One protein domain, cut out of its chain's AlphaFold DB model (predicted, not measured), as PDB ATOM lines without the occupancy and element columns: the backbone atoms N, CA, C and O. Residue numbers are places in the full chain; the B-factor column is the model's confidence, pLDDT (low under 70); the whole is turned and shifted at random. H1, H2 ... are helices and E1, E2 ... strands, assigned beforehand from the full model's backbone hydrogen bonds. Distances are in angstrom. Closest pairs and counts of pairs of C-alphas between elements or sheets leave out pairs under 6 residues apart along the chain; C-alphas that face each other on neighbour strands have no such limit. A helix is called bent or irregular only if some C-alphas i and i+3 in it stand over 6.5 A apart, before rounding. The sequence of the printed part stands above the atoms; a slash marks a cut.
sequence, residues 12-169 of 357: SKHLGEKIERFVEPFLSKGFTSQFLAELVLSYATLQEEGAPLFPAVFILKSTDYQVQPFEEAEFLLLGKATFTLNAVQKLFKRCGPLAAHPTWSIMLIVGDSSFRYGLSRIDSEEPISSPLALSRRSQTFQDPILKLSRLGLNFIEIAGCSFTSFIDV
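This is residues 12 to 169 of the 357 residues of an uncharacterized protein of Proteobacteria bacterium (UniProt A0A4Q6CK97). One strongly twisted sheet of seven strands runs through the domain, with H2 and H3 packed side by side in chain order over one face and the small helix H4 over the other face, at E5 and E6. H1 packs on H2 and lies over E6 and E7, while E2 bends at the opposite edge. The printed part has 158 residues, in the order H1 H2 E1 E2 H3 E3 E4 H4 E5 E6 E7; the sheet is mixed, in the order E2 E4 E3 E1 E5 E6 E7. The class is mixed, helices and strands. The whole is compact, with a radius of gyration of the C-alphas of 14.4 A, and rounded, spanning 37 by 34 by 28 A.

H1, residues 12 to 22, is on the sheet at a height over the sheet of 10.0 A, over E6, residues 155 to 160, and only just over E7, residues 164 to 168, where 3 of its C-alphas fall. H1 is irregular: C-alphas 18 and 21 are 7.8 A apart. H2, residues 33 to 44, touches H1, about perpendicular but only just, at 72 degrees; their closest C-alphas are those of Gly 16 and Ser 33, 4.7 A apart. H2 is over E6 and E5, residues 145 to 150, at a height over the sheet of 9.8 A. E1, residues 57 to 60, is the antiparallel neighbour of E5, with N 59 and O 146 at 2.8 A. E2, residues 74 to 81, is an edge strand that bends by 55 degrees at residue 78. H3, residues 85 to 95, touches H2 at a steep tilt of 42 degrees, the same way; their closest C-alphas are those of Leu 39 and Val 88, 6.1 A apart. H3 is on the same face as H2. E3, residues 105 to 110, is parallel to E1, with N 108 and O 58 at 2.8 A. E4, residues 115 to 121, forms a hairpin with E3, with N 109 and O 116 at 2.8 A, and is antiparallel to E2, with N 76 and O 119 at 2.9 A. H3 is over E4 at a height over the sheet of 9.1 A. E2, H3 and E3 form a split strand-helix-strand unit, two strands running the same way with E4 between them, and its crossover is right-handed. H4, residues 131 to 137, is on the opposite face from H2, at a height over the sheet of 9.9 A. E4, H4 and E5 form a second split unit, also right-handed, with E3 and E1 between. E5, E6 and E7 make a meander, each strand the antiparallel neighbour of the one before, in two hairpins; N 147 and O 159 are at 2.8 A, and N 158 and O 165 at 2.8 A. Every O i to N i+4 pair is within hydrogen-bond range in H2, H3 and H4, and 5 of 7 in H1.

H1 begins at C-alpha 12, (167.168, 184.316, 138.076), and is 15.1 A long. H2 is 16.3 A long, H3 15.3 A, and E2, the longest strand by residues, 20.8 A from C-alpha 74 at (188.079, 169.060, 117.623). E4 is 18.9 A, and E5 16.7 A. E7 ends at C-alpha 168, (177.649, 182.035, 144.648).

The C-alphas of Glu 49 and Gln 139, the two farthest apart, are 42.3 A apart. The printed part has no cut. The links from H2 to E1 and from E1 to E2 are long, with 12 and 13 residues. The mean pLDDT of the printed part is 83.3; it is under 70 at residues 63 to 72, residue 102 and residues 123 to 142.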
ATOM      1  N   SER A  12     166.768 184.338 139.486       86.25
ATOM      2  CA  SER A  12     167.168 184.316 138.076       86.25
ATOM      3  C   SER A  12     167.032 185.685 137.401       86.25
ATOM      4  O   SER A  12     167.927 186.056 136.644       86.25
ATOM      5  N   LYS A  13     165.966 186.439 137.707       87.19
ATOM      6  CA  LYS A  13     165.756 187.803 137.188       87.19
ATOM      7  C   LYS A  13     166.840 188.739 137.723       87.19
ATOM      8  O   LYS A  13     167.493 189.429 136.948       87.19
ATOM      9  N   HIS A  14     167.080 188.692 139.036       89.81
ATOM     10  CA  HIS A  14     168.121 189.494 139.677       89.81
ATOM     11  C   HIS A  14     169.521 189.176 139.131       89.81
ATOM     12  O   HIS A  14     170.301 190.078 138.835       89.81
ATOM     13  N   LEU A  15     169.836 187.892 138.954       90.31
ATOM     14  CA  LEU A  15     171.101 187.463 138.374       90.31
ATOM     15  C   LEU A  15     171.252 187.963 136.932       90.31
ATOM     16  O   LEU A  15     172.322 188.455 136.581       90.31
ATOM     17  N   GLY A  16     170.186 187.888 136.127       90.38
ATOM     18  CA  GLY A  16     170.153 188.416 134.761       90.38
ATOM     19  C   GLY A  16     170.583 189.884 134.691       90.38
ATOM     20  O   GLY A  16     171.465 190.228 133.909       90.38
ATOM     21  N   GLU A  17     170.050 190.733 135.569       91.00
ATOM     22  CA  GLU A  17     170.440 192.151 135.661       91.00
ATOM     23  C   GLU A  17     171.938 192.327 135.979       91.00
ATOM     24  O   GLU A  17     172.601 193.215 135.447       91.00
ATOM     25  N   LYS A  18     172.516 191.461 136.823       91.94
ATOM     26  CA  LYS A  18     173.934 191.549 137.218       91.94
ATOM     27  C   LYS A  18     174.912 191.066 136.150       91.94
ATOM     28  O   LYS A  18     176.078 191.465 136.180       91.94
ATOM     29  N   ILE A  19     174.469 190.215 135.224       92.69
ATOM     30  CA  ILE A  19     175.330 189.609 134.196       92.69
ATOM     31  C   ILE A  19     175.073 190.147 132.784       92.69
ATOM     32  O   ILE A  19     175.640 189.626 131.828       92.69
ATOM     33  N   GLU A  20     174.268 191.200 132.639       92.19
ATOM     34  CA  GLU A  20     173.905 191.791 131.345       92.19
ATOM     35  C   GLU A  20     175.121 192.123 130.467       92.19
ATOM     36  O   GLU A  20     175.164 191.741 129.297       92.19
ATOM     37  N   ARG A  21     176.175 192.684 131.069       90.81
ATOM     38  CA  ARG A  21     177.445 193.001 130.392       90.81
ATOM     39  C   ARG A  21     178.110 191.820 129.672       90.81
ATOM     40  O   ARG A  21     178.873 192.021 128.735       90.81
ATOM     41  N   PHE A  22     177.858 190.582 130.108       90.81
ATOM     42  CA  PHE A  22     178.421 189.390 129.463       90.81
ATOM     43  C   PHE A  22     177.703 189.052 128.152       90.81
ATOM     44  O   PHE A  22     178.256 188.347 127.312       90.81
ATOM     45  N   VAL A  23     176.481 189.551 127.965       91.31
ATOM     46  CA  VAL A  23     175.634 189.267 126.803       91.31
ATOM     47  C   VAL A  23     175.772 190.333 125.715       91.31
ATOM     48  O   VAL A  23     175.599 190.007 124.543       91.31
ATOM     49  N   GLU A  24     176.151 191.567 126.060       88.25
ATOM     50  CA  GLU A  24     176.358 192.671 125.102       88.25
ATOM     51  C   GLU A  24     177.270 192.323 123.908       88.25
ATOM     52  O   GLU A  24     176.986 192.740 122.787       88.25
ATOM     53  N   PRO A  25     178.338 191.519 124.047       85.94
ATOM     54  CA  PRO A  25     179.119 191.114 122.878       85.94
ATOM     55  C   PRO A  25     178.358 190.135 121.954       85.94
ATOM     56  O   PRO A  25     178.554 190.102 120.735       85.94
ATOM     57  N   PHE A  26     177.434 189.357 122.518       85.50
ATOM     58  CA  PHE A  26     176.701 188.253 121.888       85.50
ATOM     59  C   PHE A  26     175.320 188.649 121.355       85.50
ATOM     60  O   PHE A  26     174.516 187.753 121.086       85.50
ATOM     61  N   LEU A  27     175.042 189.955 121.200       76.38
ATOM     62  CA  LEU A  27     173.737 190.476 120.768       76.38
ATOM     63  C   LEU A  27     173.153 189.640 119.623       76.38
ATOM     64  O   LEU A  27     173.623 189.679 118.486       76.38
ATOM     65  N   SER A  28     172.127 188.874 119.967       77.75
ATOM     66  CA  SER A  28     171.322 188.038 119.087       77.75
ATOM     67  C   SER A  28     169.885 188.097 119.600       77.75
ATOM     68  O   SER A  28     169.643 188.458 120.754       77.75
ATOM     69  N   LYS A  29     168.901 187.756 118.763       75.44
ATOM     70  CA  LYS A  29     167.486 187.903 119.141       75.44
ATOM     71  C   LYS A  29     167.070 187.002 120.306       75.44
ATOM     72  O   LYS A  29     166.006 187.235 120.871       75.44
ATOM     73  N   GLY A  30     167.854 185.978 120.643       82.25
ATOM     74  CA  GLY A  30     167.493 185.027 121.693       82.25
ATOM     75  C   GLY A  30     168.528 184.796 122.794       82.25
ATOM     76  O   GLY A  30     168.140 184.296 123.848       82.25
ATOM     77  N   PHE A  31     169.799 185.171 122.625       92.38
ATOM     78  CA  PHE A  31     170.768 185.103 123.723       92.38
ATOM     79  C   PHE A  31     170.651 186.360 124.587       92.38
ATOM     80  O   PHE A  31     171.185 187.413 124.253       92.38
ATOM     81  N   THR A  32     169.893 186.248 125.675       93.88
ATOM     82  CA  THR A  32     169.615 187.334 126.622       93.88
ATOM     83  C   THR A  32     170.314 187.093 127.958       93.88
ATOM     84  O   THR A  32     170.736 185.975 128.261       93.88
ATOM     85  N   SER A  33     170.400 188.125 128.799       94.19
ATOM     86  CA  SER A  33     170.907 187.994 130.171       94.19
ATOM     87  C   SER A  33     170.083 187.013 131.009       94.19
ATOM     88  O   SER A  33     170.640 186.233 131.777       94.19
ATOM     89  N   GLN A  34     168.769 186.971 130.780       93.38
ATOM     90  CA  GLN A  34     167.869 185.993 131.387       93.38
ATOM     91  C   GLN A  34     168.194 184.557 130.945       93.38
ATOM     92  O   GLN A  34     168.267 183.658 131.780       93.38
ATOM     93  N   PHE A  35     168.453 184.337 129.652       94.31
ATOM     94  CA  PHE A  35     168.881 183.027 129.156       94.31
ATOM     95  C   PHE A  35     170.240 182.612 129.743       94.31
ATOM     96  O   PHE A  35     170.411 181.464 130.150       94.31
ATOM     97  N   LEU A  36     171.199 183.540 129.831       95.38
ATOM     98  CA  LEU A  36     172.493 183.271 130.461       95.38
ATOM     99  C   LEU A  36     172.333 182.928 131.952       95.38
ATOM    100  O   LEU A  36     172.988 182.008 132.433       95.38
ATOM    101  N   ALA A  37     171.431 183.599 132.672       94.81
ATOM    102  CA  ALA A  37     171.141 183.287 134.070       94.81
ATOM    103  C   ALA A  37     170.559 181.871 134.225       94.81
ATOM    104  O   ALA A  37     170.988 181.119 135.098       94.81
ATOM    105  N   GLU A  38     169.635 181.463 133.349       94.31
ATOM    106  CA  GLU A  38     169.095 180.095 133.321       94.31
ATOM    107  C   GLU A  38     170.165 179.041 133.002       94.31
ATOM    108  O   GLU A  38     170.176 177.964 133.608       94.31
ATOM    109  N   LEU A  39     171.080 179.355 132.079       95.69
ATOM    110  CA  LEU A  39     172.232 178.517 131.749       95.69
ATOM    111  C   LEU A  39     173.140 178.321 132.968       95.69
ATOM    112  O   LEU A  39     173.479 177.186 133.293       95.69
ATOM    113  N   VAL A  40     173.477 179.404 133.671       95.12
ATOM    114  CA  VAL A  40     174.304 179.391 134.890       95.12
ATOM    115  C   VAL A  40     173.643 178.575 136.000       95.12
ATOM    116  O   VAL A  40     174.282 177.713 136.592       95.12
ATOM    117  N   LEU A  41     172.351 178.785 136.253       93.62
ATOM    118  CA  LEU A  41     171.614 178.053 137.288       93.62
ATOM    119  C   LEU A  41     171.485 176.555 136.977       93.62
ATOM    120  O   LEU A  41     171.650 175.708 137.859       93.62
ATOM    121  N   SER A  42     171.235 176.215 135.711       94.56
ATOM    122  CA  SER A  42     171.199 174.817 135.267       94.56
ATOM    123  C   SER A  42     172.582 174.164 135.346       94.56
ATOM    124  O   SER A  42     172.692 172.987 135.673       94.56
ATOM    125  N   TYR A  43     173.643 174.930 135.087       94.88
ATOM    126  CA  TYR A  43     175.022 174.474 135.226       94.88
ATOM    127  C   TYR A  43     175.414 174.242 136.693       94.88
ATOM    128  O   TYR A  43     176.064 173.247 137.006       94.88
ATOM    129  N   ALA A  44     174.963 175.103 137.611       91.38
ATOM    130  CA  ALA A  44     175.243 174.979 139.043       91.38
ATOM    131  C   ALA A  44     174.711 173.675 139.647       91.38
ATOM    132  O   ALA A  44     175.307 173.098 140.552       91.38
ATOM    133  N   THR A  45     173.582 173.206 139.122       91.56
ATOM    134  CA  THR A  45     172.885 171.998 139.578       91.56
ATOM    135  C   THR A  45     173.245 170.762 138.754       91.56
ATOM    136  O   THR A  45     172.645 169.702 138.932       91.56
ATOM    137  N   LEU A  46     174.233 170.872 137.859       93.12
ATOM    138  CA  LEU A  46     174.631 169.780 136.985       93.12
ATOM    139  C   LEU A  46     175.254 168.630 137.784       93.12
ATOM    140  O   LEU A  46     176.266 168.795 138.476       93.12
ATOM    141  N   GLN A  47     174.650 167.455 137.644       93.25
ATOM    142  CA  GLN A  47     175.063 166.213 138.282       93.25
ATOM    143  C   GLN A  47     174.649 165.007 137.433       93.25
ATOM    144  O   GLN A  47     173.660 165.085 136.700       93.25
ATOM    145  N   GLU A  48     175.369 163.899 137.578       92.25
ATOM    146  CA  GLU A  48     175.037 162.587 137.014       92.25
ATOM    147  C   GLU A  48     175.039 161.568 138.156       92.25
ATOM    148  O   GLU A  48     175.975 161.540 138.947       92.25
ATOM    149  N   GLU A  49     173.963 160.790 138.302       88.75
ATOM    150  CA  GLU A  49     173.806 159.804 139.393       88.75
ATOM    151  C   GLU A  49     174.058 160.374 140.811       88.75
ATOM    152  O   GLU A  49     174.495 159.681 141.725       88.75
ATOM    153  N   GLY A  50     173.770 161.667 141.008       87.06
ATOM    154  CA  GLY A  50     174.000 162.383 142.271       87.06
ATOM    155  C   GLY A  50     175.433 162.888 142.472       87.06
ATOM    156  O   GLY A  50     175.690 163.617 143.430       87.06
ATOM    157  N   ALA A  51     176.361 162.571 141.567       87.69
ATOM    158  CA  ALA A  51     177.704 163.132 141.558       87.69
ATOM    159  C   ALA A  51     177.724 164.466 140.784       87.69
ATOM    160  O   ALA A  51     177.312 164.508 139.620       87.69
ATOM    161  N   PRO A  52     178.200 165.572 141.383       89.88
ATOM    162  CA  PRO A  52     178.297 166.857 140.699       89.88
ATOM    163  C   PRO A  52     179.294 166.780 139.540       89.88
ATOM    164  O   PRO A  52     180.376 166.210 139.679       89.88
ATOM    165  N   LEU A  53     178.948 167.399 138.410       90.81
ATOM    166  CA  LEU A  53     179.853 167.524 137.268       90.81
ATOM    167  C   LEU A  53     180.445 168.936 137.201       90.81
ATOM    168  O   LEU A  53     179.790 169.922 137.559       90.81
ATOM    169  N   PHE A  54     181.677 169.023 136.692       89.38
ATOM    170  CA  PHE A  54     182.448 170.266 136.573       89.38
ATOM    171  C   PHE A  54     183.005 170.513 135.152       89.38
ATOM    172  O   PHE A  54     184.151 170.948 135.025       89.38
ATOM    173  N   PRO A  55     182.256 170.247 134.060       90.81
ATOM    174  CA  PRO A  55     182.780 170.473 132.719       90.81
ATOM    175  C   PRO A  55     182.953 171.970 132.474       90.81
ATOM    176  O   PRO A  55     182.067 172.747 132.828       90.81
ATOM    177  N   ALA A  56     184.031 172.397 131.819       89.44
ATOM    178  CA  ALA A  56     184.095 173.769 131.322       89.44
ATOM    179  C   ALA A  56     183.039 173.976 130.222       89.44
ATOM    180  O   ALA A  56     182.807 173.084 129.402       89.44
ATOM    181  N   VAL A  57     182.401 175.149 130.196       92.62
ATOM    182  CA  VAL A  57     181.433 175.521 129.153       92.62
ATOM    183  C   VAL A  57     181.944 176.746 128.414       92.62
ATOM    184  O   VAL A  57     182.100 177.802 129.018       92.62
ATOM    185  N   PHE A  58     182.158 176.629 127.110       91.00
ATOM    186  CA  PHE A  58     182.512 177.756 126.250       91.00
ATOM    187  C   PHE A  58     181.301 178.220 125.446       91.00
ATOM    188  O   PHE A  58     180.567 177.410 124.879       91.00
ATOM    189  N   ILE A  59     181.096 179.533 125.397       91.56
ATOM    190  CA  ILE A  59     180.033 180.194 124.644       91.56
ATOM    191  C   ILE A  59     180.691 181.077 123.589       91.56
ATOM    192  O   ILE A  59     181.456 181.977 123.933       91.56
ATOM    193  N   LEU A  60     180.378 180.818 122.322       88.12
ATOM    194  CA  LEU A  60     180.955 181.481 121.152       88.12
ATOM    195  C   LEU A  60     179.857 182.142 120.311       88.12
ATOM    196  O   LEU A  60     178.736 181.633 120.262       88.12
ATOM    197  N   LYS A  61     180.169 183.249 119.628       84.19
ATOM    198  CA  LYS A  61     179.232 183.930 118.711       84.19
ATOM    199  C   LYS A  61     179.347 183.465 117.256       84.19
ATOM    200  O   LYS A  61     178.339 183.401 116.561       84.19
ATOM    201  N   SER A  62     180.552 183.161 116.781       71.44
ATOM    202  CA  SER A  62     180.778 182.772 115.385       71.44
ATOM    203  C   SER A  62     180.913 181.259 115.224       71.44
ATOM    204  O   SER A  62     181.251 180.527 116.154       71.44
ATOM    205  N   THR A  63     180.592 180.789 114.021       60.59
ATOM    206  CA  THR A  63     180.762 179.402 113.585       60.59
ATOM    207  C   THR A  63     182.116 179.148 112.947       60.59
ATOM    208  O   THR A  63     182.386 177.999 112.608       60.59
ATOM    209  N   ASP A  64     182.921 180.188 112.732       57.03
ATOM    210  CA  ASP A  64     184.308 180.000 112.341       57.03
ATOM    211  C   ASP A  64     185.010 179.358 113.532       57.03
ATOM    212  O   ASP A  64     185.245 179.961 114.568       57.03
ATOM    213  N   TYR A  65     185.222 178.054 113.423       56.31
ATOM    214  CA  TYR A  65     185.949 177.248 114.398       56.31
ATOM    215  C   TYR A  65     187.457 177.523 114.339       56.31
ATOM    216  O   TYR A  65     188.200 177.096 115.211       56.31
ATOM    217  N   GLN A  66     187.896 178.260 113.316       54.88
ATOM    218  CA  GLN A  66     189.274 178.681 113.070       54.88
ATOM    219  C   GLN A  66     189.645 179.921 113.887       54.88
ATOM    220  O   GLN A  66     190.221 180.869 113.364       54.88
ATOM    221  N   VAL A  67     189.248 179.966 115.154       57.34
ATOM    222  CA  VAL A  67     189.493 181.140 115.988       57.34
ATOM    223  C   VAL A  67     190.382 180.710 117.138       57.34
ATOM    224  O   VAL A  67     189.966 179.913 117.973       57.34
ATOM    225  N   GLN A  68     191.612 181.225 117.190       55.25
ATOM    226  CA  GLN A  68     192.558 180.996 118.290       55.25
ATOM    227  C   GLN A  68     191.887 181.217 119.657       55.25
ATOM    228  O   GLN A  68     191.219 182.233 119.844       55.25
ATOM    229  N   PRO A  69     192.054 180.320 120.644       60.59
ATOM    230  CA  PRO A  69     192.930 179.139 120.688       60.59
ATOM    231  C   PRO A  69     192.301 177.853 120.121       60.59
ATOM    232  O   PRO A  69     192.822 176.765 120.330       60.59
ATOM    233  N   PHE A  70     191.149 177.941 119.461       67.00
ATOM    234  CA  PHE A  70     190.374 176.793 118.995       67.00
ATOM    235  C   PHE A  70     190.687 176.369 117.553       67.00
ATOM    236  O   PHE A  70     189.999 175.498 117.032       67.00
ATOM    237  N   GLU A  71     191.701 176.952 116.903       62.78
ATOM    238  CA  GLU A  71     192.049 176.625 115.509       62.78
ATOM    239  C   GLU A  71     192.308 175.128 115.289       62.78
ATOM    240  O   GLU A  71     191.920 174.585 114.256       62.78
ATOM    241  N   GLU A  72     192.883 174.455 116.286       66.56
ATOM    242  CA  GLU A  72     193.139 173.009 116.279       66.56
ATOM    243  C   GLU A  72     192.124 172.217 117.110       66.56
ATOM    244  O   GLU A  72     192.299 171.026 117.368       66.56
ATOM    245  N   ALA A  73     191.047 172.861 117.564       74.06
ATOM    246  CA  ALA A  73     190.076 172.193 118.404       74.06
ATOM    247  C   ALA A  73     189.222 171.213 117.592       74.06
ATOM    248  O   ALA A  73     188.667 171.524 116.536       74.06
ATOM    249  N   GLU A  74     189.047 170.015 118.140       81.25
ATOM    250  CA  GLU A  74     188.079 169.060 117.623       81.25
ATOM    251  C   GLU A  74     186.687 169.442 118.106       81.25
ATOM    252  O   GLU A  74     186.477 169.727 119.288       81.25
ATOM    253  N   PHE A  75     185.714 169.393 117.198       85.00
ATOM    254  CA  PHE A  75     184.325 169.702 117.502       85.00
ATOM    255  C   PHE A  75     183.413 168.530 117.184       85.00
ATOM    256  O   PHE A  75     183.292 168.103 116.035       85.00
ATOM    257  N   LEU A  76     182.687 168.072 118.201       90.31
ATOM    258  CA  LEU A  76     181.617 167.099 118.049       90.31
ATOM    259  C   LEU A  76     180.275 167.790 118.262       90.31
ATOM    260  O   LEU A  76     179.846 168.017 119.395       90.31
ATOM    261  N   LEU A  77     179.596 168.130 117.168       92.19
ATOM    262  CA  LEU A  77     178.275 168.747 117.227       92.19
ATOM    263  C   LEU A  77     177.210 167.708 117.613       92.19
ATOM    264  O   LEU A  77     177.019 166.720 116.910       92.19
ATOM    265  N   LEU A  78     176.473 167.963 118.696       95.38
ATOM    266  CA  LEU A  78     175.457 167.040 119.227       95.38
ATOM    267  C   LEU A  78     174.023 167.533 119.020       95.38
ATOM    268  O   LEU A  78     173.071 166.751 119.103       95.38
ATOM    269  N   GLY A  79     173.831 168.826 118.752       94.75
ATOM    270  CA  GLY A  79     172.499 169.334 118.470       94.75
ATOM    271  C   GLY A  79     172.405 170.819 118.156       94.75
ATOM    272  O   GLY A  79     173.375 171.576 118.176       94.75
ATOM    273  N   LYS A  80     171.168 171.221 117.870       95.75
ATOM    274  CA  LYS A  80     170.728 172.599 117.663       95.75
ATOM    275  C   LYS A  80     169.433 172.809 118.440       95.75
ATOM    276  O   LYS A  80     168.598 171.904 118.482       95.75
ATOM    277  N   ALA A  81     169.261 173.972 119.054       96.00
ATOM    278  CA  ALA A  81     168.062 174.300 119.813       96.00
ATOM    279  C   ALA A  81     167.772 175.806 119.821       96.00
ATOM    280  O   ALA A  81     168.586 176.619 119.388       96.00
ATOM    281  N   THR A  82     166.585 176.174 120.295       95.25
ATOM    282  CA  THR A  82     166.184 177.561 120.555       95.25
ATOM    283  C   THR A  82     166.483 177.946 122.003       95.25
ATOM    284  O   THR A  82     166.604 177.078 122.869       95.25
ATOM    285  N   PHE A  83     166.582 179.246 122.275       94.62
ATOM    286  CA  PHE A  83     166.920 179.805 123.587       94.62
ATOM    287  C   PHE A  83     165.784 179.619 124.606       94.62
ATOM    288  O   PHE A  83     164.944 180.492 124.797       94.62
ATOM    289  N   THR A  84     165.723 178.435 125.216       94.56
ATOM    290  CA  THR A  84     164.716 178.056 126.218       94.56
ATOM    291  C   THR A  84     165.356 177.232 127.335       94.56
ATOM    292  O   THR A  84     166.299 176.479 127.080       94.56
ATOM    293  N   LEU A  85     164.790 177.277 128.544       93.38
ATOM    294  CA  LEU A  85     165.239 176.449 129.671       93.38
ATOM    295  C   LEU A  85     165.260 174.945 129.345       93.38
ATOM    296  O   LEU A  85     166.207 174.237 129.676       93.38
ATOM    297  N   ASN A  86     164.245 174.445 128.633       95.94
ATOM    298  CA  ASN A  86     164.186 173.040 128.212       95.94
ATOM    299  C   ASN A  86     165.380 172.674 127.307       95.94
ATOM    300  O   ASN A  86     165.961 171.593 127.429       95.94
ATOM    301  N   ALA A  87     165.782 173.583 126.416       95.44
ATOM    302  CA  ALA A  87     166.953 173.385 125.575       95.44
ATOM    303  C   ALA A  87     168.257 173.356 126.385       95.44
ATOM    304  O   ALA A  87     169.103 172.506 126.113       95.44
ATOM    305  N   VAL A  88     168.394 174.222 127.393       95.56
ATOM    306  CA  VAL A  88     169.533 174.223 128.327       95.56
ATOM    307  C   VAL A  88     169.626 172.894 129.081       95.56
ATOM    308  O   VAL A  88     170.677 172.255 129.087       95.56
ATOM    309  N   GLN A  89     168.513 172.423 129.646       94.94
ATOM    310  CA  GLN A  89     168.458 171.140 130.354       94.94
ATOM    311  C   GLN A  89     168.833 169.967 129.438       94.94
ATOM    312  O   GLN A  89     169.586 169.079 129.833       94.94
ATOM    313  N   LYS A  90     168.352 169.970 128.187       95.62
ATOM    314  CA  LYS A  90     168.720 168.957 127.184       95.62
ATOM    315  C   LYS A  90     170.195 169.017 126.800       95.62
ATOM    316  O   LYS A  90     170.797 167.958 126.646       95.62
ATOM    317  N   LEU A  91     170.757 170.216 126.637       96.50
ATOM    318  CA  LEU A  91     172.183 170.415 126.376       96.50
ATOM    319  C   LEU A  91     173.008 169.786 127.494       96.50
ATOM    320  O   LEU A  91     173.850 168.938 127.214       96.50
ATOM    321  N   PHE A  92     172.728 170.124 128.753       96.81
ATOM    322  CA  PHE A  92     173.509 169.602 129.871       96.81
ATOM    323  C   PHE A  92     173.316 168.105 130.082       96.81
ATOM    324  O   PHE A  92     174.293 167.405 130.324       96.81
ATOM    325  N   LYS A  93     172.103 167.580 129.885       95.12
ATOM    326  CA  LYS A  93     171.857 166.134 129.946       95.12
ATOM    327  C   LYS A  93     172.627 165.350 128.875       95.12
ATOM    328  O   LYS A  93     172.997 164.208 129.103       95.12
ATOM    329  N   ARG A  94     172.837 165.933 127.690       95.50
ATOM    330  CA  ARG A  94     173.537 165.271 126.574       95.50
ATOM    331  C   ARG A  94     175.049 165.449 126.631       95.50
ATOM    332  O   ARG A  94     175.771 164.513 126.319       95.50
ATOM    333  N   CYS A  95     175.515 166.643 126.990       96.06
ATOM    334  CA  CYS A  95     176.935 166.981 126.968       96.06
ATOM    335  C   CYS A  95     177.621 166.778 128.320       96.06
ATOM    336  O   CYS A  95     178.800 166.454 128.340       96.06
ATOM    337  N   GLY A  96     176.908 166.967 129.434       94.12
ATOM    338  CA  GLY A  96     177.463 166.949 130.791       94.12
ATOM    339  C   GLY A  96     178.260 165.683 131.094       94.12
ATOM    340  O   GLY A  96     179.457 165.802 131.346       94.12
ATOM    341  N   PRO A  97     177.655 164.483 131.003       93.44
ATOM    342  CA  PRO A  97     178.361 163.232 131.280       93.44
ATOM    343  C   PRO A  97     179.564 162.994 130.357       93.44
ATOM    344  O   PRO A  97     180.587 162.476 130.790       93.44
ATOM    345  N   LEU A  98     179.477 163.420 129.093       92.31
ATOM    346  CA  LEU A  98     180.556 163.258 128.110       92.31
ATOM    347  C   LEU A  98     181.722 164.234 128.342       92.31
ATOM    348  O   LEU A  98     182.866 163.913 128.039       92.31
ATOM    349  N   ALA A  99     181.432 165.412 128.896       90.88
ATOM    350  CA  ALA A  99     182.411 166.429 129.273       90.88
ATOM    351  C   ALA A  99     182.894 166.285 130.729       90.88
ATOM    352  O   ALA A  99     183.620 167.141 131.226       90.88
ATOM    353  N   ALA A 100     182.498 165.219 131.435       83.12
ATOM    354  CA  ALA A 100     182.996 164.946 132.782       83.12
ATOM    355  C   ALA A 100     184.509 164.658 132.787       83.12
ATOM    356  O   ALA A 100     185.179 164.873 133.796       83.12
ATOM    357  N   HIS A 101     185.049 164.186 131.657       74.50
ATOM    358  CA  HIS A 101     186.482 164.000 131.481       74.50
ATOM    359  C   HIS A 101     187.176 165.342 131.160       74.50
ATOM    360  O   HIS A 101     186.707 166.045 130.264       74.50
ATOM    361  N   PRO A 102     188.323 165.679 131.790       68.50
ATOM    362  CA  PRO A 102     188.965 166.999 131.666       68.50
ATOM    363  C   PRO A 102     189.365 167.422 130.247       68.50
ATOM    364  O   PRO A 102     189.588 168.600 129.991       68.50
ATOM    365  N   THR A 103     189.478 166.467 129.323       76.31
ATOM    366  CA  THR A 103     189.873 166.726 127.931       76.31
ATOM    367  C   THR A 103     188.750 167.326 127.090       76.31
ATOM    368  O   THR A 103     189.025 167.902 126.043       76.31
ATOM    369  N   TRP A 104     187.491 167.163 127.504       87.31
ATOM    370  CA  TRP A 104     186.334 167.635 126.754       87.31
ATOM    371  C   TRP A 104     185.647 168.772 127.495       87.31
ATOM    372  O   TRP A 104     185.374 168.700 128.688       87.31
ATOM    373  N   SER A 105     185.323 169.823 126.756       90.06
ATOM    374  CA  SER A 105     184.521 170.942 127.232       90.06
ATOM    375  C   SER A 105     183.189 170.975 126.497       90.06
ATOM    376  O   SER A 105     183.089 170.585 125.332       90.06
ATOM    377  N   ILE A 106     182.150 171.468 127.162       93.50
ATOM    378  CA  ILE A 106     180.875 171.752 126.508       93.50
ATOM    379  C   ILE A 106     181.050 173.022 125.691       93.50
ATOM    380  O   ILE A 106     181.605 174.005 126.178       93.50
ATOM    381  N   MET A 107     180.523 173.027 124.471       92.25
ATOM    382  CA  MET A 107     180.497 174.235 123.664       92.25
ATOM    383  C   MET A 107     179.090 174.606 123.222       92.25
ATOM    384  O   MET A 107     178.310 173.748 122.804       92.25
ATOM    385  N   LEU A 108     178.789 175.901 123.299       93.38
ATOM    386  CA  LEU A 108     177.555 176.532 122.857       93.38
ATOM    387  C   LEU A 108     177.902 177.628 121.849       93.38
ATOM    388  O   LEU A 108     178.630 178.564 122.155       93.38
ATOM    389  N   ILE A 109     177.359 177.523 120.642       91.44
ATOM    390  CA  ILE A 109     177.572 178.489 119.563       91.44
ATOM    391  C   ILE A 109     176.266 179.235 119.340       91.44
ATOM    392  O   ILE A 109     175.283 178.656 118.863       91.44
ATOM    393  N   VAL A 110     176.261 180.504 119.720       92.12
ATOM    394  CA  VAL A 110     175.134 181.428 119.637       92.12
ATOM    395  C   VAL A 110     174.941 181.851 118.183       92.12
ATOM    396  O   VAL A 110     175.852 182.374 117.566       92.12
ATOM    397  N   GLY A 111     173.748 181.635 117.636       89.62
ATOM    398  CA  GLY A 111     173.303 182.260 116.389       89.62
ATOM    399  C   GLY A 111     172.124 183.199 116.640       89.62
ATOM    400  O   GLY A 111     171.692 183.382 117.776       89.62
ATOM    401  N   ASP A 112     171.544 183.754 115.576       86.06
ATOM    402  CA  ASP A 112     170.523 184.808 115.697       86.06
ATOM    403  C   ASP A 112     169.270 184.392 116.482       86.06
ATOM    404  O   ASP A 112     168.776 185.144 117.321       86.06
ATOM    405  N   SER A 113     168.730 183.206 116.192       88.88
ATOM    406  CA  SER A 113     167.461 182.696 116.751       88.88
ATOM    407  C   SER A 113     167.570 181.290 117.344       88.88
ATOM    408  O   SER A 113     166.600 180.730 117.856       88.88
ATOM    409  N   SER A 114     168.758 180.700 117.268       93.12
ATOM    410  CA  SER A 114     169.048 179.357 117.751       93.12
ATOM    411  C   SER A 114     170.512 179.263 118.138       93.12
ATOM    412  O   SER A 114     171.326 180.041 117.648       93.12
ATOM    413  N   PHE A 115     170.851 178.268 118.942       93.75
ATOM    414  CA  PHE A 115     172.228 177.910 119.224       93.75
ATOM    415  C   PHE A 115     172.502 176.465 118.818       93.75
ATOM    416  O   PHE A 115     171.606 175.613 118.761       93.75
ATOM    417  N   ARG A 116     173.766 176.194 118.520       94.00
ATOM    418  CA  ARG A 116     174.306 174.853 118.297       94.00
ATOM    419  C   ARG A 116     175.120 174.456 119.517       94.00
ATOM    420  O   ARG A 116     175.710 175.322 120.152       94.00
ATOM    421  N   TYR A 117     175.133 173.178 119.862       95.12
ATOM    422  CA  TYR A 117     175.877 172.715 121.024       95.12
ATOM    423  C   TYR A 117     176.502 171.348 120.805       95.12
ATOM    424  O   TYR A 117     176.029 170.539 120.000       95.12
ATOM    425  N   GLY A 118     177.574 171.097 121.539       94.50
ATOM    426  CA  GLY A 118     178.359 169.888 121.399       94.50
ATOM    427  C   GLY A 118     179.501 169.833 122.394       94.50
ATOM    428  O   GLY A 118     179.450 170.473 123.449       94.50
ATOM    429  N   LEU A 119     180.516 169.064 122.031       92.50
ATOM    430  CA  LEU A 119     181.757 168.941 122.775       92.50
ATOM    431  C   LEU A 119     182.901 169.531 121.959       92.50
ATOM    432  O   LEU A 119     182.886 169.471 120.727       92.50
ATOM    433  N   SER A 120     183.881 170.076 122.661       87.44
ATOM    434  CA  SER A 120     185.138 170.520 122.086       87.44
ATOM    435  C   SER A 120     186.312 169.960 122.869       87.44
ATOM    436  O   SER A 120     186.276 169.937 124.102       87.44
ATOM    437  N   ARG A 121     187.340 169.519 122.149       83.88
ATOM    438  CA  ARG A 121     188.642 169.154 122.699       83.88
ATOM    439  C   ARG A 121     189.652 170.133 122.129       83.88
ATOM    440  O   ARG A 121     189.792 170.218 120.915       83.88
ATOM    441  N   ILE A 122     190.303 170.891 123.000       70.19
ATOM    442  CA  ILE A 122     191.332 171.855 122.613       70.19
ATOM    443  C   ILE A 122     192.656 171.201 122.967       70.19
ATOM    444  O   ILE A 122     192.959 171.040 124.150       70.19
ATOM    445  N   ASP A 123     193.405 170.785 121.952       60.06
ATOM    446  CA  ASP A 123     194.804 170.432 122.138       60.06
ATOM    447  C   ASP A 123     195.574 171.743 122.279       60.06
ATOM    448  O   ASP A 123     195.750 172.476 121.314       60.06
ATOM    449  N   SER A 124     195.965 172.104 123.503       53.38
ATOM    450  CA  SER A 124     196.911 173.201 123.675       53.38
ATOM    451  C   SER A 124     198.326 172.644 123.547       53.38
ATOM    452  O   SER A 124     198.749 171.797 124.336       53.38
ATOM    453  N   GLU A 125     199.090 173.152 122.575       47.00
ATOM    454  CA  GLU A 125     200.543 172.928 122.511       47.00
ATOM    455  C   GLU A 125     201.263 173.447 123.770       47.00
ATOM    456  O   GLU A 125     202.385 173.035 124.063       47.00
ATOM    457  N   GLU A 126     200.598 174.327 124.531       55.59
ATOM    458  CA  GLU A 126     200.967 174.751 125.878       55.59
ATOM    459  C   GLU A 126     200.213 173.913 126.924       55.59
ATOM    460  O   GLU A 126     199.051 174.193 127.228       55.59
ATOM    461  N   PRO A 127     200.850 172.902 127.534       50.09
ATOM    462  CA  PRO A 127     200.165 171.921 128.374       50.09
ATOM    463  C   PRO A 127     199.617 172.469 129.706       50.09
ATOM    464  O   PRO A 127     198.951 171.749 130.457       50.09
ATOM    465  N   ILE A 128     199.968 173.714 130.034       57.81
ATOM    466  CA  ILE A 128     199.862 174.295 131.375       57.81
ATOM    467  C   ILE A 128     198.806 175.417 131.408       57.81
ATOM    468  O   ILE A 128     198.043 175.517 132.371       57.81
ATOM    469  N   SER A 129     198.680 176.195 130.329       57.91
ATOM    470  CA  SER A 129     197.791 177.358 130.259       57.91
ATOM    471  C   SER A 129     196.403 177.016 129.696       57.91
ATOM    472  O   SER A 129     196.255 176.277 128.727       57.91
ATOM    473  N   SER A 130     195.345 177.581 130.290       61.47
ATOM    474  CA  SER A 130     193.969 177.348 129.818       61.47
ATOM    475  C   SER A 130     193.644 178.130 128.529       61.47
ATOM    476  O   SER A 130     194.155 179.235 128.360       61.47
ATOM    477  N   PRO A 131     192.704 177.665 127.682       59.03
ATOM    478  CA  PRO A 131     192.306 178.359 126.451       59.03
ATOM    479  C   PRO A 131     191.926 179.832 126.652       59.03
ATOM    480  O   PRO A 131     192.388 180.705 125.930       59.03
ATOM    481  N   LEU A 132     191.150 180.156 127.692       65.62
ATOM    482  CA  LEU A 132     190.803 181.553 127.969       65.62
ATOM    483  C   LEU A 132     192.030 182.389 128.376       65.62
ATOM    484  O   LEU A 132     192.096 183.575 128.060       65.62
ATOM    485  N   ALA A 133     193.005 181.785 129.063       66.12
ATOM    486  CA  ALA A 133     194.263 182.457 129.382       66.12
ATOM    487  C   ALA A 133     195.067 182.745 128.104       66.12
ATOM    488  O   ALA A 133     195.589 183.849 127.958       66.12
ATOM    489  N   LEU A 134     195.078 181.813 127.145       63.72
ATOM    490  CA  LEU A 134     195.659 182.028 125.815       63.72
ATOM    491  C   LEU A 134     194.939 183.160 125.064       63.72
ATOM    492  O   LEU A 134     195.594 184.079 124.574       63.72
ATOM    493  N   SER A 135     193.599 183.174 125.054       62.03
ATOM    494  CA  SER A 135     192.815 184.258 124.441       62.03
ATOM    495  C   SER A 135     193.115 185.627 125.053       62.03
ATOM    496  O   SER A 135     193.141 186.616 124.334       62.03
ATOM    497  N   ARG A 136     193.349 185.705 126.369       67.50
ATOM    498  CA  ARG A 136     193.698 186.962 127.058       67.50
ATOM    499  C   ARG A 136     195.091 187.471 126.705       67.50
ATOM    500  O   ARG A 136     195.296 188.678 126.654       67.50
ATOM    501  N   ARG A 137     196.041 186.558 126.481       63.19
ATOM    502  CA  ARG A 137     197.406 186.888 126.044       63.19
ATOM    503  C   ARG A 137     197.443 187.315 124.574       63.19
ATOM    504  O   ARG A 137     198.285 188.122 124.189       63.19
ATOM    505  N   SER A 138     196.526 186.790 123.764       57.59
ATOM    506  CA  SER A 138     196.435 187.084 122.338       57.59
ATOM    507  C   SER A 138     195.804 188.456 122.069       57.59
ATOM    508  O   SER A 138     194.619 188.678 122.304       57.59
ATOM    509  N   GLN A 139     196.586 189.395 121.524       53.94
ATOM    510  CA  GLN A 139     196.103 190.730 121.129       53.94
ATOM    511  C   GLN A 139     195.239 190.722 119.852       53.94
ATOM    512  O   GLN A 139     194.675 191.749 119.480       53.94
ATOM    513  N   THR A 140     195.143 189.588 119.153       56.34
ATOM    514  CA  THR A 140     194.472 189.459 117.848       56.34
ATOM    515  C   THR A 140     193.020 188.994 117.939       56.34
ATOM    516  O   THR A 140     192.327 188.947 116.925       56.34
ATOM    517  N   PHE A 141     192.534 188.663 119.134       60.75
ATOM    518  CA  PHE A 141     191.227 188.047 119.311       60.75
ATOM    519  C   PHE A 141     190.090 189.086 119.351       60.75
ATOM    520  O   PHE A 141     190.018 189.891 120.278       60.75
ATOM    521  N   GLN A 142     189.197 189.075 118.352       63.41
ATOM    522  CA  GLN A 142     188.088 190.043 118.244       63.41
ATOM    523  C   GLN A 142     186.693 189.453 118.480       63.41
ATOM    524  O   GLN A 142     185.756 190.208 118.751       63.41
ATOM    525  N   ASP A 143     186.533 188.131 118.395       71.94
ATOM    526  CA  ASP A 143     185.220 187.513 118.554       71.94
ATOM    527  C   ASP A 143     184.813 187.390 120.029       71.94
ATOM    528  O   ASP A 143     185.650 187.228 120.904       71.94
ATOM    529  N   PRO A 144     183.524 187.447 120.374       80.25
ATOM    530  CA  PRO A 144     183.111 187.236 121.755       80.25
ATOM    531  C   PRO A 144     183.244 185.782 122.226       80.25
ATOM    532  O   PRO A 144     182.649 184.879 121.631       80.25
ATOM    533  N   ILE A 145     183.931 185.574 123.359       85.56
ATOM    534  CA  ILE A 145     183.966 184.300 124.101       85.56
ATOM    535  C   ILE A 145     183.567 184.516 125.552       85.56
ATOM    536  O   ILE A 145     184.072 185.428 126.209       85.56
ATOM    537  N   LEU A 146     182.720 183.619 126.060       89.38
ATOM    538  CA  LEU A 146     182.549 183.398 127.492       89.38
ATOM    539  C   LEU A 146     182.961 181.981 127.859       89.38
ATOM    540  O   LEU A 146     182.720 181.030 127.118       89.38
ATOM    541  N   LYS A 147     183.504 181.847 129.058       90.56
ATOM    542  CA  LYS A 147     183.731 180.588 129.746       90.56
ATOM    543  C   LYS A 147     182.897 180.574 131.018       90.56
ATOM    544  O   LYS A 147     182.935 181.532 131.789       90.56
ATOM    545  N   LEU A 148     182.177 179.482 131.241       92.06
ATOM    546  CA  LEU A 148     181.624 179.135 132.542       92.06
ATOM    547  C   LEU A 148     182.498 178.037 133.147       92.06
ATOM    548  O   LEU A 148     182.708 176.992 132.521       92.06
ATOM    549  N   SER A 149     182.987 178.280 134.358       88.88
ATOM    550  CA  SER A 149     183.721 177.294 135.151       88.88
ATOM    551  C   SER A 149     183.023 177.129 136.488       88.88
ATOM    552  O   SER A 149     182.847 178.092 137.228       88.88
ATOM    553  N   ARG A 150     182.653 175.909 136.853       87.06
ATOM    554  CA  ARG A 150     182.219 175.622 138.215       87.06
ATOM    555  C   ARG A 150     183.473 175.475 139.068       87.06
ATOM    556  O   ARG A 150     184.281 174.593 138.808       87.06
ATOM    557  N   LEU A 151     183.672 176.361 140.041       80.88
ATOM    558  CA  LEU A 151     184.844 176.356 140.926       80.88
ATOM    559  C   LEU A 151     184.613 175.543 142.201       80.88
ATOM    560  O   LEU A 151     185.561 175.229 142.895       80.88
ATOM    561  N   GLY A 152     183.368 175.196 142.512       78.81
ATOM    562  CA  GLY A 152     182.973 174.386 143.660       78.81
ATOM    563  C   GLY A 152     181.490 174.046 143.553       78.81
ATOM    564  O   GLY A 152     180.864 174.346 142.538       78.81
ATOM    565  N   LEU A 153     180.891 173.440 144.578       77.44
ATOM    566  CA  LEU A 153     179.483 173.027 144.495       77.44
ATOM    567  C   LEU A 153     178.544 174.195 144.162       77.44
ATOM    568  O   LEU A 153     177.682 174.039 143.302       77.44
ATOM    569  N   ASN A 154     178.785 175.361 144.757       79.44
ATOM    570  CA  ASN A 154     177.904 176.522 144.632       79.44
ATOM    571  C   ASN A 154     178.548 177.723 143.925       79.44
ATOM    572  O   ASN A 154     177.882 178.724 143.705       79.44
ATOM    573  N   PHE A 155     179.822 177.634 143.541       85.75
ATOM    574  CA  PHE A 155     180.545 178.756 142.944       85.75
ATOM    575  C   PHE A 155     180.722 178.571 141.442       85.75
ATOM    576  O   PHE A 155     181.349 177.606 140.996       85.75
ATOM    577  N   ILE A 156     180.225 179.534 140.669       89.00
ATOM    578  CA  ILE A 156     180.418 179.618 139.221       89.00
ATOM    579  C   ILE A 156     181.234 180.859 138.888       89.00
ATOM    580  O   ILE A 156     180.890 181.977 139.258       89.00
ATOM    581  N   GLU A 157     182.298 180.653 138.133       89.69
ATOM    582  CA  GLU A 157     183.001 181.690 137.403       89.69
ATOM    583  C   GLU A 157     182.324 181.901 136.043       89.69
ATOM    584  O   GLU A 157     182.125 180.946 135.288       89.69
ATOM    585  N   ILE A 158     182.025 183.156 135.711       91.75
ATOM    586  CA  ILE A 158     181.762 183.599 134.340       91.75
ATOM    587  C   ILE A 158     182.926 184.482 133.923       91.75
ATOM    588  O   ILE A 158     183.150 185.543 134.511       91.75
ATOM    589  N   ALA A 159     183.657 184.065 132.899       87.94
ATOM    590  CA  ALA A 159     184.830 184.773 132.422       87.94
ATOM    591  C   ALA A 159     184.711 185.063 130.925       87.94
ATOM    592  O   ALA A 159     184.590 184.154 130.111       87.94
ATOM    593  N   GLY A 160     184.747 186.342 130.567       84.06
ATOM    594  CA  GLY A 160     184.989 186.803 129.205       84.06
ATOM    595  C   GLY A 160     186.454 187.191 129.001       84.06
ATOM    596  O   GLY A 160     187.296 187.030 129.897       84.06
ATOM    597  N   CYS A 161     186.756 187.761 127.834       75.88
ATOM    598  CA  CYS A 161     188.098 188.247 127.502       75.88
ATOM    599  C   CYS A 161     188.582 189.323 128.489       75.88
ATOM    600  O   CYS A 161     189.703 189.235 128.976       75.88
ATOM    601  N   SER A 162     187.726 190.285 128.852       73.81
ATOM    602  CA  SER A 162     188.123 191.455 129.661       73.81
ATOM    603  C   SER A 162     187.512 191.506 131.062       73.81
ATOM    604  O   SER A 162     187.857 192.378 131.855       73.81
ATOM    605  N   PHE A 163     186.582 190.611 131.383       79.75
ATOM    606  CA  PHE A 163     185.839 190.644 132.640       79.75
ATOM    607  C   PHE A 163     185.643 189.236 133.195       79.75
ATOM    608  O   PHE A 163     185.366 188.297 132.456       79.75
ATOM    609  N   THR A 164     185.743 189.109 134.515       85.06
ATOM    610  CA  THR A 164     185.395 187.892 135.254       85.06
ATOM    611  C   THR A 164     184.410 188.254 136.361       85.06
ATOM    612  O   THR A 164     184.452 189.345 136.932       85.06
ATOM    613  N   SER A 165     183.468 187.365 136.651       87.38
ATOM    614  CA  SER A 165     182.569 187.457 137.801       87.38
ATOM    615  C   SER A 165     182.399 186.097 138.439       87.38
ATOM    616  O   SER A 165     182.472 185.076 137.761       87.38
ATOM    617  N   PHE A 166     182.157 186.111 139.742       86.44
ATOM    618  CA  PHE A 166     181.917 184.917 140.538       86.44
ATOM    619  C   PHE A 166     180.504 185.001 141.079       86.44
ATOM    620  O   PHE A 166     180.082 186.052 141.561       86.44
ATOM    621  N   ILE A 167     179.780 183.902 140.954       87.88
ATOM    622  CA  ILE A 167     178.397 183.772 141.374       87.88
ATOM    623  C   ILE A 167     178.375 182.656 142.400       87.88
ATOM    624  O   ILE A 167     178.687 181.512 142.067       87.88
ATOM    625  N   ASP A 168     178.027 183.006 143.632       85.44
ATOM    626  CA  ASP A 168     177.649 182.035 144.648       85.44
ATOM    627  C   ASP A 168     176.144 181.776 144.520       85.44
ATOM    628  O   ASP A 168     175.334 182.703 144.593       85.44
ATOM    629  N   VAL A 169     175.771 180.529 144.248       84.88
ATOM    630  CA  VAL A 169     174.374 180.066 144.221       84.88
ATOM    631  C   VAL A 169     173.983 179.338 145.511       84.88
ATOM    632  O   VAL A 169     172.930 178.701 145.574       84.88
TER     633      VAL A 169